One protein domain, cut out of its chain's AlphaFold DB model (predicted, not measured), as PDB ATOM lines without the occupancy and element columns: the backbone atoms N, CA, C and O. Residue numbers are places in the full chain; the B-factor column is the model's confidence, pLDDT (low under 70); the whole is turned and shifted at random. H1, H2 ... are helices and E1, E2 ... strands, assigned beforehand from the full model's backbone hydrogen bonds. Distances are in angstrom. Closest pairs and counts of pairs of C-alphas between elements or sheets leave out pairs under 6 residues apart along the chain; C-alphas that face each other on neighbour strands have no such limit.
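What this domain is: This is residues 20 to 123 of the 466 residues of an uncharacterized protein of Sphingopyxis sp. H115 (UniProt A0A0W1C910). One twisted sheet of six strands curls round a single helix, H1, which packs on one of its faces; the other face has no named helix. The long strands E2, E3 and E4 run along the length of the domain, and at one edge of the sheet E6 and the short E5 curl up along the flank of H1, while E1 makes the other edge. The printed part has 104 residues, in the order E1, E2, E3, E4, H1, E5, E6; the sheet order is E1 - E2 - E3 - E4 - E6 - E5, all antiparallel, and the class is mixed. It is compact, with a radius of gyration of the C-alphas of 13.0 A, and spans 39 by 25 by 23 A.

Where its parts are: E1, residues 30 to 36, begins at C-alpha 30 (187.553, 159.361, 188.687) and measures 18.8 A. E2, residues 39 to 50, measures 31.8 A and bends by 67 degrees at residue 42. E3, residues 53 to 60, measures 23.4 A, and E4, residues 69 to 76, 23.2 A. H1, residues 83 to 96, measures 20.3 A. E5, residues 101 to 104, measures 7.4 A; E6, residues 115 to 122, measures 21.4 A and ends at C-alpha 122 (194.020, 153.045, 205.141).

How they stand to each other: E1 to E4 form a meander, each strand the antiparallel neighbour of the one before, with N 32 and O 43 at 2.8 A, N 46 and O 57 at 2.8 A, and N 56 and O 73 at 2.8 A. E6 pairs with E4, N 74 and O 116 at 2.8 A, and with edge strand E5, N 102 and O 121 at 2.8 A. H1 is on the sheet; its closest C-alphas to E4 are His 86 and Ser 74, 6.2 A. E4, H1 and E5 form a split strand-helix-strand unit, two strands running the same way with E6 between them, and a right-handed crossover. In H1 every O i to N i+4 pair is within hydrogen-bond range. E1 and E5 are apart.

The domain as a whole: The C-alphas farthest apart, Gly 65 and Thr 79, are 39.8 A apart. The printed part has no cut and no long link. Confidence is under 70 at residues 20 to 25, 61 to 67, 69 and 79.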
ATOM      1  N   LEU A  20     193.635 174.368 206.516       55.06
ATOM      2  CA  LEU A  20     194.284 174.245 205.204       55.06
ATOM      3  C   LEU A  20     193.372 173.812 204.037       55.06
ATOM      4  O   LEU A  20     193.781 173.967 202.888       55.06
ATOM      5  N   LEU A  21     192.153 173.317 204.290       54.41
ATOM      6  CA  LEU A  21     191.230 172.851 203.240       54.41
ATOM      7  C   LEU A  21     189.881 173.599 203.182       54.41
ATOM      8  O   LEU A  21     188.973 173.165 202.478       54.41
ATOM      9  N   GLU A  22     189.724 174.733 203.873       49.22
ATOM     10  CA  GLU A  22     188.426 175.435 203.993       49.22
ATOM     11  C   GLU A  22     187.936 176.095 202.675       49.22
ATOM     12  O   GLU A  22     186.802 176.554 202.601       49.22
ATOM     13  N   PHE A  23     188.747 176.085 201.604       48.44
ATOM     14  CA  PHE A  23     188.434 176.689 200.293       48.44
ATOM     15  C   PHE A  23     188.703 175.761 199.096       48.44
ATOM     16  O   PHE A  23     189.125 176.209 198.031       48.44
ATOM     17  N   VAL A  24     188.519 174.452 199.269       59.28
ATOM     18  CA  VAL A  24     189.005 173.460 198.300       59.28
ATOM     19  C   VAL A  24     187.886 172.927 197.425       59.28
ATOM     20  O   VAL A  24     186.906 172.361 197.907       59.28
ATOM     21  N   LYS A  25     188.066 173.054 196.108       69.56
ATOM     22  CA  LYS A  25     187.261 172.318 195.136       69.56
ATOM     23  C   LYS A  25     187.785 170.887 195.109       69.56
ATOM     24  O   LYS A  25     188.892 170.640 194.636       69.56
ATOM     25  N   VAL A  26     187.004 169.968 195.662       74.12
ATOM     26  CA  VAL A  26     187.354 168.551 195.699       74.12
ATOM     27  C   VAL A  26     186.594 167.832 194.595       74.12
ATOM     28  O   VAL A  26     185.371 167.945 194.526       74.12
ATOM     29  N   SER A  27     187.293 167.104 193.728       78.38
ATOM     30  CA  SER A  27     186.638 166.331 192.672       78.38
ATOM     31  C   SER A  27     185.940 165.087 193.229       78.38
ATOM     32  O   SER A  27     186.328 164.520 194.263       78.38
ATOM     33  N   ASP A  28     184.877 164.671 192.542       73.19
ATOM     34  CA  ASP A  28     184.330 163.326 192.688       73.19
ATOM     35  C   ASP A  28     185.282 162.322 192.036       73.19
ATOM     36  O   ASP A  28     185.983 162.644 191.073       73.19
ATOM     37  N   GLY A  29     185.346 161.123 192.617       76.88
ATOM     38  CA  GLY A  29     186.321 160.105 192.246       76.88
ATOM     39  C   GLY A  29     186.266 159.770 190.757       76.88
ATOM     40  O   GLY A  29     185.198 159.464 190.227       76.88
ATOM     41  N   LYS A  30     187.418 159.806 190.081       82.06
ATOM     42  CA  LYS A  30     187.553 159.361 188.687       82.06
ATOM     43  C   LYS A  30     188.199 157.975 188.640       82.06
ATOM     44  O   LYS A  30     189.160 157.757 189.379       82.06
ATOM     45  N   PRO A  31     187.717 157.050 187.793       81.56
ATOM     46  CA  PRO A  31     188.380 155.764 187.601       81.56
ATOM     47  C   PRO A  31     189.787 155.970 187.016       81.56
ATOM     48  O   PRO A  31     189.972 156.764 186.096       81.56
ATOM     49  N   ASP A  32     190.769 155.261 187.564       85.25
ATOM     50  CA  ASP A  32     192.192 155.335 187.218       85.25
ATOM     51  C   ASP A  32     192.878 153.980 187.511       85.25
ATOM     52  O   ASP A  32     192.219 152.989 187.839       85.25
ATOM     53  N   ALA A  33     194.204 153.908 187.398       83.12
ATOM     54  CA  ALA A  33     194.994 152.757 187.816       83.12
ATOM     55  C   ALA A  33     196.314 153.166 188.489       83.12
ATOM     56  O   ALA A  33     196.954 154.153 188.119       83.12
ATOM     57  N   ILE A  34     196.759 152.360 189.454       81.75
ATOM     58  CA  ILE A  34     198.078 152.470 190.086       81.75
ATOM     59  C   ILE A  34     198.995 151.413 189.471       81.75
ATOM     60  O   ILE A  34     198.642 150.236 189.405       81.75
ATOM     61  N   VAL A  35     200.178 151.824 189.015       79.88
ATOM     62  CA  VAL A  35     201.211 150.894 188.542       79.88
ATOM     63  C   VAL A  35     201.987 150.389 189.753       79.88
ATOM     64  O   VAL A  35     202.626 151.168 190.453       79.88
ATOM     65  N   THR A  36     201.932 149.086 189.997       77.75
ATOM     66  CA  THR A  36     202.708 148.405 191.039       77.75
ATOM     67  C   THR A  36     203.719 147.456 190.397       77.75
ATOM     68  O   THR A  36     203.630 147.165 189.203       77.75
ATOM     69  N   ALA A  37     204.651 146.914 191.187       75.25
ATOM     70  CA  ALA A  37     205.583 145.884 190.715       75.25
ATOM     71  C   ALA A  37     204.869 144.636 190.143       75.25
ATOM     72  O   ALA A  37     205.437 143.938 189.312       75.25
ATOM     73  N   GLY A  38     203.621 144.377 190.559       76.81
ATOM     74  CA  GLY A  38     202.790 143.262 190.090       76.81
ATOM     75  C   GLY A  38     201.827 143.598 188.943       76.81
ATOM     76  O   GLY A  38     201.023 142.747 188.576       76.81
ATOM     77  N   GLY A  39     201.870 144.815 188.385       80.69
ATOM     78  CA  GLY A  39     200.983 145.260 187.303       80.69
ATOM     79  C   GLY A  39     200.093 146.454 187.668       80.69
ATOM     80  O   GLY A  39     200.272 147.101 188.704       80.69
ATOM     81  N   LYS A  40     199.146 146.783 186.776       83.50
ATOM     82  CA  LYS A  40     198.190 147.890 186.958       83.50
ATOM     83  C   LYS A  40     197.011 147.442 187.823       83.50
ATOM     84  O   LYS A  40     196.310 146.507 187.452       83.50
ATOM     85  N   VAL A  41     196.773 148.140 188.929       82.06
ATOM     86  CA  VAL A  41     195.648 147.894 189.843       82.06
ATOM     87  C   VAL A  41     194.596 148.989 189.645       82.06
ATOM     88  O   VAL A  41     194.977 150.162 189.650       82.06
ATOM     89  N   PRO A  42     193.301 148.658 189.472       82.25
ATOM     90  CA  PRO A  42     192.232 149.652 189.397       82.25
ATOM     91  C   PRO A  42     192.220 150.554 190.633       82.25
ATOM     92  O   PRO A  42     192.373 150.084 191.762       82.25
ATOM     93  N   ALA A  43     192.036 151.850 190.417       86.56
ATOM     94  CA  ALA A  43     192.021 152.844 191.473       86.56
ATOM     95  C   ALA A  43     190.969 153.922 191.216       86.56
ATOM     96  O   ALA A  43     190.499 154.115 190.098       86.56
ATOM     97  N   THR A  44     190.626 154.650 192.272       85.56
ATOM     98  CA  THR A  44     189.834 155.875 192.186       85.56
ATOM     99  C   THR A  44     190.705 157.063 192.570       85.56
ATOM    100  O   THR A  44     191.319 157.066 193.641       85.56
ATOM    101  N   THR A  45     190.752 158.070 191.704       88.44
ATOM    102  CA  THR A  45     191.543 159.289 191.891       88.44
ATOM    103  C   THR A  45     190.672 160.416 192.427       88.44
ATOM    104  O   THR A  45     189.628 160.730 191.851       88.44
ATOM    105  N   TYR A  46     191.125 161.042 193.511       86.62
ATOM    106  CA  TYR A  46     190.528 162.235 194.103       86.62
ATOM    107  C   TYR A  46     191.530 163.379 194.064       86.62
ATOM    108  O   TYR A  46     192.707 163.197 194.374       86.62
ATOM    109  N   GLU A  47     191.049 164.566 193.717       88.81
ATOM    110  CA  GLU A  47     191.880 165.754 193.555       88.81
ATOM    111  C   GLU A  47     191.338 166.887 194.422       88.81
ATOM    112  O   GLU A  47     190.124 167.073 194.548       88.81
ATOM    113  N   ALA A  48     192.257 167.641 195.009       87.38
ATOM    114  CA  ALA A  48     192.001 168.852 195.764       87.38
ATOM    115  C   ALA A  48     192.882 169.971 195.212       87.38
ATOM    116  O   ALA A  48     194.111 169.895 195.296       87.38
ATOM    117  N   ASP A  49     192.251 171.012 194.674       85.88
ATOM    118  CA  ASP A  49     192.941 172.233 194.266       85.88
ATOM    119  C   ASP A  49     192.879 173.270 195.395       85.88
ATOM    120  O   ASP A  49     191.809 173.594 195.916       85.88
ATOM    121  N   THR A  50     194.040 173.807 195.764       82.75
ATOM    122  CA  THR A  50     194.198 174.888 196.743       82.75
ATOM    123  C   THR A  50     194.983 176.042 196.110       82.75
ATOM    124  O   THR A  50     195.759 175.806 195.180       82.75
ATOM    125  N   PRO A  51     194.896 177.275 196.641       79.56
ATOM    126  CA  PRO A  51     195.760 178.371 196.190       79.56
ATOM    127  C   PRO A  51     197.262 178.059 196.307       79.56
ATOM    128  O   PRO A  51     198.073 178.637 195.595       79.56
ATOM    129  N   ALA A  52     197.638 177.141 197.204       79.44
ATOM    130  CA  ALA A  52     199.024 176.767 197.455       79.44
ATOM    131  C   ALA A  52     199.522 175.595 196.590       79.44
ATOM    132  O   ALA A  52     200.711 175.272 196.637       79.44
ATOM    133  N   GLY A  53     198.646 174.920 195.844       85.50
ATOM    134  CA  GLY A  53     199.002 173.667 195.184       85.50
ATOM    135  C   GLY A  53     197.836 172.722 194.939       85.50
ATOM    136  O   GLY A  53     196.714 172.955 195.392       85.50
ATOM    137  N   ARG A  54     198.142 171.611 194.271       87.12
ATOM    138  CA  ARG A  54     197.224 170.499 194.017       87.12
ATOM    139  C   ARG A  54     197.648 169.275 194.823       87.12
ATOM    140  O   ARG A  54     198.828 168.928 194.863       87.12
ATOM    141  N   THR A  55     196.690 168.582 195.420       87.19
ATOM    142  CA  THR A  55     196.910 167.276 196.053       87.19
ATOM    143  C   THR A  55     196.031 166.239 195.372       87.19
ATOM    144  O   THR A  55     194.835 166.451 195.197       87.19
ATOM    145  N   ILE A  56     196.637 165.125 194.976       87.88
ATOM    146  CA  ILE A  56     196.002 164.009 194.285       87.88
ATOM    147  C   ILE A  56     196.207 162.762 195.142       87.88
ATOM    148  O   ILE A  56     197.333 162.437 195.515       87.88
ATOM    149  N   ILE A  57     195.129 162.050 195.450       87.75
ATOM    150  CA  ILE A  57     195.197 160.733 196.089       87.75
ATOM    151  C   ILE A  57     194.568 159.697 195.163       87.75
ATOM    152  O   ILE A  57     193.472 159.900 194.643       87.75
ATOM    153  N   LYS A  58     195.264 158.580 194.958       88.94
ATOM    154  CA  LYS A  58     194.787 157.428 194.193       88.94
ATOM    155  C   LYS A  58     194.590 156.261 195.141       88.94
ATOM    156  O   LYS A  58     195.537 155.823 195.793       88.94
ATOM    157  N   ILE A  59     193.364 155.766 195.226       84.19
ATOM    158  CA  ILE A  59     192.974 154.718 196.170       84.19
ATOM    159  C   ILE A  59     192.667 153.448 195.386       84.19
ATOM    160  O   ILE A  59     191.711 153.437 194.613       84.19
ATOM    161  N   ALA A  60     193.458 152.393 195.585       82.62
ATOM    162  CA  ALA A  60     193.127 151.061 195.086       82.62
ATOM    163  C   ALA A  60     192.232 150.331 196.095       82.62
ATOM    164  O   ALA A  60     192.501 150.344 197.301       82.62
ATOM    165  N   ASP A  61     191.177 149.680 195.602       66.56
ATOM    166  CA  ASP A  61     190.195 149.003 196.457       66.56
ATOM    167  C   ASP A  61     190.751 147.752 197.152       66.56
ATOM    168  O   ASP A  61     190.235 147.375 198.208       66.56
ATOM    169  N   GLU A  62     191.836 147.162 196.635       64.56
ATOM    170  CA  GLU A  62     192.472 145.984 197.228       64.56
ATOM    171  C   GLU A  62     193.918 145.782 196.740       64.56
ATOM    172  O   GLU A  62     194.168 145.656 195.543       64.56
ATOM    173  N   VAL A  63     194.879 145.690 197.667       58.72
ATOM    174  CA  VAL A  63     196.213 145.130 197.398       58.72
ATOM    175  C   VAL A  63     196.432 143.974 198.374       58.72
ATOM    176  O   VAL A  63     196.408 144.162 199.590       58.72
ATOM    177  N   ASN A  64     196.603 142.757 197.850       58.19
ATOM    178  CA  ASN A  64     196.827 141.529 198.630       58.19
ATOM    179  C   ASN A  64     195.714 141.185 199.651       58.19
ATOM    180  O   ASN A  64     195.993 140.673 200.736       58.19
ATOM    181  N   GLY A  65     194.449 141.464 199.316       58.75
ATOM    182  CA  GLY A  65     193.267 140.918 200.003       58.75
ATOM    183  C   GLY A  65     192.985 141.416 201.426       58.75
ATOM    184  O   GLY A  65     192.119 140.856 202.096       58.75
ATOM    185  N   ARG A  66     193.729 142.410 201.943       56.59
ATOM    186  CA  ARG A  66     193.530 142.908 203.323       56.59
ATOM    187  C   ARG A  66     193.701 144.410 203.531       56.59
ATOM    188  O   ARG A  66     193.127 144.926 204.489       56.59
ATOM    189  N   THR A  67     194.425 145.119 202.664       58.81
ATOM    190  CA  THR A  67     194.741 146.533 202.912       58.81
ATOM    191  C   THR A  67     194.552 147.365 201.651       58.81
ATOM    192  O   THR A  67     195.087 147.040 200.591       58.81
ATOM    193  N   ARG A  68     193.790 148.460 201.761       70.31
ATOM    194  CA  ARG A  68     193.694 149.466 200.700       70.31
ATOM    195  C   ARG A  68     194.984 150.269 200.690       70.31
ATOM    196  O   ARG A  68     195.264 151.010 201.633       70.31
ATOM    197  N   MET A  69     195.777 150.077 199.644       69.69
ATOM    198  CA  MET A  69     196.967 150.880 199.403       69.69
ATOM    199  C   MET A  69     196.548 152.168 198.703       69.69
ATOM    200  O   MET A  69     195.840 152.141 197.692       69.69
ATOM    201  N   VAL A  70     196.994 153.296 199.244       77.62
ATOM    202  CA  VAL A  70     196.784 154.609 198.639       77.62
ATOM    203  C   VAL A  70     198.132 155.177 198.259       77.62
ATOM    204  O   VAL A  70     199.033 155.239 199.092       77.62
ATOM    205  N   VAL A  71     198.256 155.614 197.014       83.69
ATOM    206  CA  VAL A  71     199.396 156.412 196.563       83.69
ATOM    207  C   VAL A  71     198.930 157.854 196.483       83.69
ATOM    208  O   VAL A  71     197.830 158.127 195.998       83.69
ATOM    209  N   TRP A  72     199.743 158.780 196.973       87.25
ATOM    210  CA  TRP A  72     199.432 160.199 196.899       87.25
ATOM    211  C   TRP A  72     200.559 160.976 196.239       87.25
ATOM    212  O   TRP A  72     201.736 160.650 196.384       87.25
ATOM    213  N   GLU A  73     200.168 162.015 195.511       86.12
ATOM    214  CA  GLU A  73     201.060 162.972 194.876       86.12
ATOM    215  C   GLU A  73     200.566 164.378 195.216       86.12
ATOM    216  O   GLU A  73     199.373 164.676 195.139       86.12
ATOM    217  N   SER A  74     201.466 165.266 195.616       84.50
ATOM    218  CA  SER A  74     201.118 166.653 195.893       84.50
ATOM    219  C   SER A  74     202.110 167.599 195.246       84.50
ATOM    220  O   SER A  74     203.315 167.488 195.440       84.50
ATOM    221  N   TYR A  75     201.564 168.559 194.511       83.06
ATOM    222  CA  TYR A  75     202.276 169.612 193.810       83.06
ATOM    223  C   TYR A  75     202.091 170.914 194.582       83.06
ATOM    224  O   TYR A  75     200.954 171.345 194.789       83.06
ATOM    225  N   ALA A  76     203.183 171.547 195.004       79.00
ATOM    226  CA  ALA A  76     203.149 172.921 195.491       79.00
ATOM    227  C   ALA A  76     203.569 173.866 194.366       79.00
ATOM    228  O   ALA A  76     204.616 173.686 193.747       79.00
ATOM    229  N   PHE A  77     202.755 174.893 194.128       75.62
ATOM    230  CA  PHE A  77     203.119 175.996 193.232       75.62
ATOM    231  C   PHE A  77     203.837 177.127 193.982       75.62
ATOM    232  O   PHE A  77     204.420 178.009 193.360       75.62
ATOM    233  N   LEU A  78     203.794 177.106 195.318       70.06
ATOM    234  CA  LEU A  78     204.444 178.080 196.190       70.06
ATOM    235  C   LEU A  78     205.659 177.446 196.874       70.06
ATOM    236  O   LEU A  78     205.588 176.311 197.337       70.06
ATOM    237  N   THR A  79     206.739 178.213 197.017       64.12
ATOM    238  CA  THR A  79     208.053 177.764 197.521       64.12
ATOM    239  C   THR A  79     208.092 177.370 199.002       64.12
ATOM    240  O   THR A  79     209.129 176.941 199.493       64.12
ATOM    241  N   ASN A  80     206.990 177.539 199.744       74.31
ATOM    242  CA  ASN A  80     207.004 177.511 201.212       74.31
ATOM    243  C   ASN A  80     206.220 176.339 201.827       74.31
ATOM    244  O   ASN A  80     205.958 176.357 203.029       74.31
ATOM    245  N   VAL A  81     205.801 175.343 201.038       80.12
ATOM    246  CA  VAL A  81     205.113 174.166 201.588       80.12
ATOM    247  C   VAL A  81     206.153 173.137 202.019       80.12
ATOM    248  O   VAL A  81     206.935 172.660 201.203       80.12
ATOM    249  N   SER A  82     206.176 172.785 203.303       87.44
ATOM    250  CA  SER A  82     207.112 171.774 203.796       87.44
ATOM    251  C   SER A  82     206.673 170.358 203.404       87.44
ATOM    252  O   SER A  82     205.486 170.066 203.245       87.44
ATOM    253  N   CYS A  83     207.630 169.431 203.333       85.50
ATOM    254  CA  CYS A  83     207.377 168.003 203.115       85.50
ATOM    255  C   CYS A  83     206.310 167.429 204.070       85.50
ATOM    256  O   CYS A  83     205.462 166.617 203.695       85.50
ATOM    257  N   VAL A  84     206.339 167.886 205.325       87.12
ATOM    258  CA  VAL A  84     205.392 167.496 206.375       87.12
ATOM    259  C   VAL A  84     203.985 168.008 206.058       87.12
ATOM    260  O   VAL A  84     203.018 167.264 206.183       87.12
ATOM    261  N   GLN A  85     203.862 169.241 205.563       86.50
ATOM    262  CA  GLN A  85     202.572 169.809 205.173       86.50
ATOM    263  C   GLN A  85     201.964 169.088 203.963       86.50
ATOM    264  O   GLN A  85     200.749 168.891 203.928       86.50
ATOM    265  N   HIS A  86     202.775 168.645 202.995       85.88
ATOM    266  CA  HIS A  86     202.292 167.809 201.888       85.88
ATOM    267  C   HIS A  86     201.680 166.497 202.386       85.88
ATOM    268  O   HIS A  86     200.556 166.149 202.014       85.88
ATOM    269  N   ARG A  87     202.393 165.818 203.286       90.56
ATOM    270  CA  ARG A  87     201.942 164.585 203.936       90.56
ATOM    271  C   ARG A  87     200.624 164.787 204.694       90.56
ATOM    272  O   ARG A  87     199.696 163.989 204.562       90.56
ATOM    273  N   ASP A  88     200.528 165.860 205.471       88.25
ATOM    274  CA  ASP A  88     199.361 166.120 206.314       88.25
ATOM    275  C   ASP A  88     198.133 166.543 205.481       88.25
ATOM    276  O   ASP A  88     197.013 166.130 205.786       88.25
ATOM    277  N   ARG A  89     198.323 167.259 204.362       88.25
ATOM    278  CA  ARG A  89     197.245 167.552 203.394       88.25
ATOM    279  C   ARG A  89     196.694 166.290 202.736       88.25
ATOM    280  O   ARG A  89     195.478 166.163 202.601       88.25
ATOM    281  N   ALA A  90     197.560 165.349 202.355       87.88
ATOM    282  CA  ALA A  90     197.131 164.070 201.787       87.88
ATOM    283  C   ALA A  90     196.283 163.264 202.787       87.88
ATOM    284  O   ALA A  90     195.228 162.744 202.414       87.88
ATOM    285  N   ARG A  91     196.682 163.241 204.069       90.94
ATOM    286  CA  ARG A  91     195.882 162.646 205.153       90.94
ATOM    287  C   ARG A  91     194.506 163.302 205.262       90.94
ATOM    288  O   ARG A  91     193.500 162.600 205.244       90.94
ATOM    289  N   GLN A  92     194.459 164.631 205.344       85.94
ATOM    290  CA  GLN A  92     193.200 165.364 205.497       85.94
ATOM    291  C   GLN A  92     192.255 165.151 204.306       85.94
ATOM    292  O   GLN A  92     191.051 165.011 204.504       85.94
ATOM    293  N   LEU A  93     192.777 165.079 203.075       86.56
ATOM    294  CA  LEU A  93     191.965 164.778 201.895       86.56
ATOM    295  C   LEU A  93     191.354 163.369 201.965       86.56
ATOM    296  O   LEU A  93     190.177 163.196 201.648       86.56
ATOM    297  N   ALA A  94     192.125 162.372 202.411       85.44
ATOM    298  CA  ALA A  94     191.616 161.016 202.610       85.44
ATOM    299  C   ALA A  94     190.529 160.973 203.702       85.44
ATOM    300  O   ALA A  94     189.464 160.390 203.494       85.44
ATOM    301  N   GLU A  95     190.740 161.659 204.826       85.25
ATOM    302  CA  GLU A  95     189.753 161.760 205.909       85.25
ATOM    303  C   GLU A  95     188.471 162.483 205.470       85.25
ATOM    304  O   GLU A  95     187.366 162.043 205.795       85.25
ATOM    305  N   LEU A  96     188.591 163.543 204.663       82.38
ATOM    306  CA  LEU A  96     187.455 164.275 204.097       82.38
ATOM    307  C   LEU A  96     186.603 163.393 203.171       82.38
ATOM    308  O   LEU A  96     185.385 163.555 203.109       82.38
ATOM    309  N   LYS A  97     187.228 162.433 202.482       83.62
ATOM    310  CA  LYS A  97     186.541 161.424 201.661       83.62
ATOM    311  C   LYS A  97     186.047 160.214 202.460       83.62
ATOM    312  O   LYS A  97     185.563 159.250 201.872       83.62
ATOM    313  N   GLY A  98     186.109 160.277 203.789       79.88
ATOM    314  CA  GLY A  98     185.553 159.264 204.683       79.88
ATOM    315  C   GLY A  98     186.475 158.071 204.934       79.88
ATOM    316  O   GLY A  98     186.018 157.062 205.471       79.88
ATOM    317  N   PHE A  99     187.758 158.161 204.574       83.62
ATOM    318  CA  PHE A  99     188.727 157.104 204.850       83.62
ATOM    319  C   PHE A  99     189.392 157.304 206.215       83.62
ATOM    320  O   PHE A  99     189.765 158.412 206.587       83.62
ATOM    321  N   ALA A 100     189.585 156.212 206.957       83.94
ATOM    322  CA  ALA A 100     190.389 156.216 208.172       83.94
ATOM    323  C   ALA A 100     191.848 155.906 207.815       83.94
ATOM    324  O   ALA A 100     192.150 154.822 207.316       83.94
ATOM    325  N   VAL A 101     192.755 156.846 208.070       87.81
ATOM    326  CA  VAL A 101     194.180 156.701 207.751       87.81
ATOM    327  C   VAL A 101     194.910 156.077 208.944       87.81
ATOM    328  O   VAL A 101     194.852 156.609 210.050       87.81
ATOM    329  N   ASP A 102     195.576 154.937 208.743       88.19
ATOM    330  CA  ASP A 102     196.413 154.295 209.767       88.19
ATOM    331  C   ASP A 102     197.792 154.947 209.823       88.19
ATOM    332  O   ASP A 102     198.240 155.435 210.861       88.19
ATOM    333  N   SER A 103     198.449 155.005 208.667       88.75
ATOM    334  CA  SER A 103     199.783 155.566 208.520       88.75
ATOM    335  C   SER A 103     199.934 156.265 207.173       88.75
ATOM    336  O   SER A 103     199.231 155.971 206.206       88.75
ATOM    337  N   VAL A 104     200.845 157.240 207.136       90.69
ATOM    338  CA  VAL A 104     201.214 157.988 205.930       90.69
ATOM    339  C   VAL A 104     202.729 158.017 205.859       90.69
ATOM    340  O   VAL A 104     203.372 158.512 206.788       90.69
ATOM    341  N   THR A 105     203.284 157.508 204.768       91.31
ATOM    342  CA  THR A 105     204.695 157.657 204.430       91.31
ATOM    343  C   THR A 105     204.872 158.822 203.471       91.31
ATOM    344  O   THR A 105     203.960 159.222 202.742       91.31
ATOM    345  N   LEU A 106     206.071 159.383 203.512       91.25
ATOM    346  CA  LEU A 106     206.577 160.299 202.512       91.25
ATOM    347  C   LEU A 106     207.802 159.616 201.916       91.25
ATOM    348  O   LEU A 106     208.779 159.401 202.632       91.25
ATOM    349  N   ASP A 107     207.722 159.265 200.641       89.69
ATOM    350  CA  ASP A 107     208.774 158.506 199.967       89.69
ATOM    351  C   ASP A 107     209.702 159.455 199.203       89.69
ATOM    352  O   ASP A 107     210.917 159.282 199.199       89.69
ATOM    353  N   VAL A 108     209.125 160.498 198.597       91.19
ATOM    354  CA  VAL A 108     209.849 161.545 197.873       91.19
ATOM    355  C   VAL A 108     209.327 162.895 198.337       91.19
ATOM    356  O   VAL A 108     208.127 163.158 198.244       91.19
ATOM    357  N   CYS A 109     210.216 163.763 198.814       90.31
ATOM    358  CA  CYS A 109     209.890 165.175 198.964       90.31
ATOM    359  C   CYS A 109     210.388 165.930 197.734       90.31
ATOM    360  O   CYS A 109     211.594 165.976 197.504       90.31
ATOM    361  N   GLY A 110     209.456 166.466 196.949       83.81
ATOM    362  CA  GLY A 110     209.777 167.286 195.784       83.81
ATOM    363  C   GLY A 110     210.146 168.710 196.194       83.81
ATOM    364  O   GLY A 110     209.622 169.231 197.182       83.81
ATOM    365  N   GLU A 111     211.032 169.337 195.429       81.88
ATOM    366  CA  GLU A 111     211.285 170.773 195.526       81.88
ATOM    367  C   GLU A 111     210.146 171.586 194.881       81.88
ATOM    368  O   GLU A 111     209.118 171.053 194.458       81.88
ATOM    369  N   THR A 112     210.292 172.912 194.816       77.62
ATOM    370  CA  THR A 112     209.256 173.782 194.237       77.62
ATOM    371  C   THR A 112     208.965 173.385 192.787       77.62
ATOM    372  O   THR A 112     209.852 173.429 191.941       77.62
ATOM    373  N   GLY A 113     207.707 173.047 192.490       75.56
ATOM    374  CA  GLY A 113     207.283 172.599 191.159       75.56
ATOM    375  C   GLY A 113     207.443 171.096 190.906       75.56
ATOM    376  O   GLY A 113     206.887 170.594 189.929       75.56
ATOM    377  N   GLU A 114     208.106 170.362 191.799       84.50
ATOM    378  CA  GLU A 114     208.188 168.904 191.752       84.50
ATOM    379  C   GLU A 114     207.157 168.257 192.693       84.50
ATOM    380  O   GLU A 114     206.822 168.803 193.749       84.50
ATOM    381  N   PRO A 115     206.602 167.085 192.336       87.06
ATOM    382  CA  PRO A 115     205.652 166.404 193.200       87.06
ATOM    383  C   PRO A 115     206.341 165.786 194.417       87.06
ATOM    384  O   PRO A 115     207.252 164.971 194.283       87.06
ATOM    385  N   SER A 116     205.803 166.064 195.601       89.56
ATOM    386  CA  SER A 116     206.005 165.199 196.764       89.56
ATOM    387  C   SER A 116     205.112 163.966 196.643       89.56
ATOM    388  O   SER A 116     203.936 164.089 196.290       89.56
ATOM    389  N   LYS A 117     205.655 162.780 196.930       92.00
ATOM    390  CA  LYS A 117     204.955 161.497 196.793       92.00
ATOM    391  C   LYS A 117     205.090 160.652 198.045       92.00
ATOM    392  O   LYS A 117     206.107 160.698 198.739       92.00
ATOM    393  N   GLY A 118     204.089 159.826 198.298       91.12
ATOM    394  CA  GLY A 118     204.162 158.830 199.353       91.12
ATOM    395  C   GLY A 118     203.052 157.797 199.270       91.12
ATOM    396  O   GLY A 118     202.212 157.818 198.362       91.12
ATOM    397  N   THR A 119     203.013 156.922 200.269       89.69
ATOM    398  CA  THR A 119     201.941 155.939 200.428       89.69
ATOM    399  C   THR A 119     201.138 156.192 201.697       89.69
ATOM    400  O   THR A 119     201.614 156.795 202.657       89.69
ATOM    401  N   MET A 120     199.881 155.759 201.710       88.88
ATOM    402  CA  MET A 120     199.062 155.704 202.917       88.88
ATOM    403  C   MET A 120     198.473 154.314 203.070       88.88
ATOM    404  O   MET A 120     197.951 153.734 202.112       88.88
ATOM    405  N   LEU A 121     198.523 153.806 204.299       85.31
ATOM    406  CA  LEU A 121     197.741 152.650 204.697       85.31
ATOM    407  C   LEU A 121     196.428 153.165 205.255       85.31
ATOM    408  O   LEU A 121     196.392 153.859 206.274       85.31
ATOM    409  N   LEU A 122     195.338 152.835 204.574       84.94
ATOM    410  CA  LEU A 122     194.020 153.045 205.141       84.94
ATOM    411  C   LEU A 122     193.726 151.883 206.076       84.94
ATOM    412  O   LEU A 122     193.915 150.719 205.709       84.94
ATOM    413  N   LYS A 123     193.197 152.185 207.263       79.12
ATOM    414  CA  LYS A 123     192.497 151.150 208.014       79.12
ATOM    415  C   LYS A 123     191.374 150.670 207.115       79.12
ATOM    416  O   LYS A 123     190.679 151.491 206.507       79.12
TER     417      LYS A 123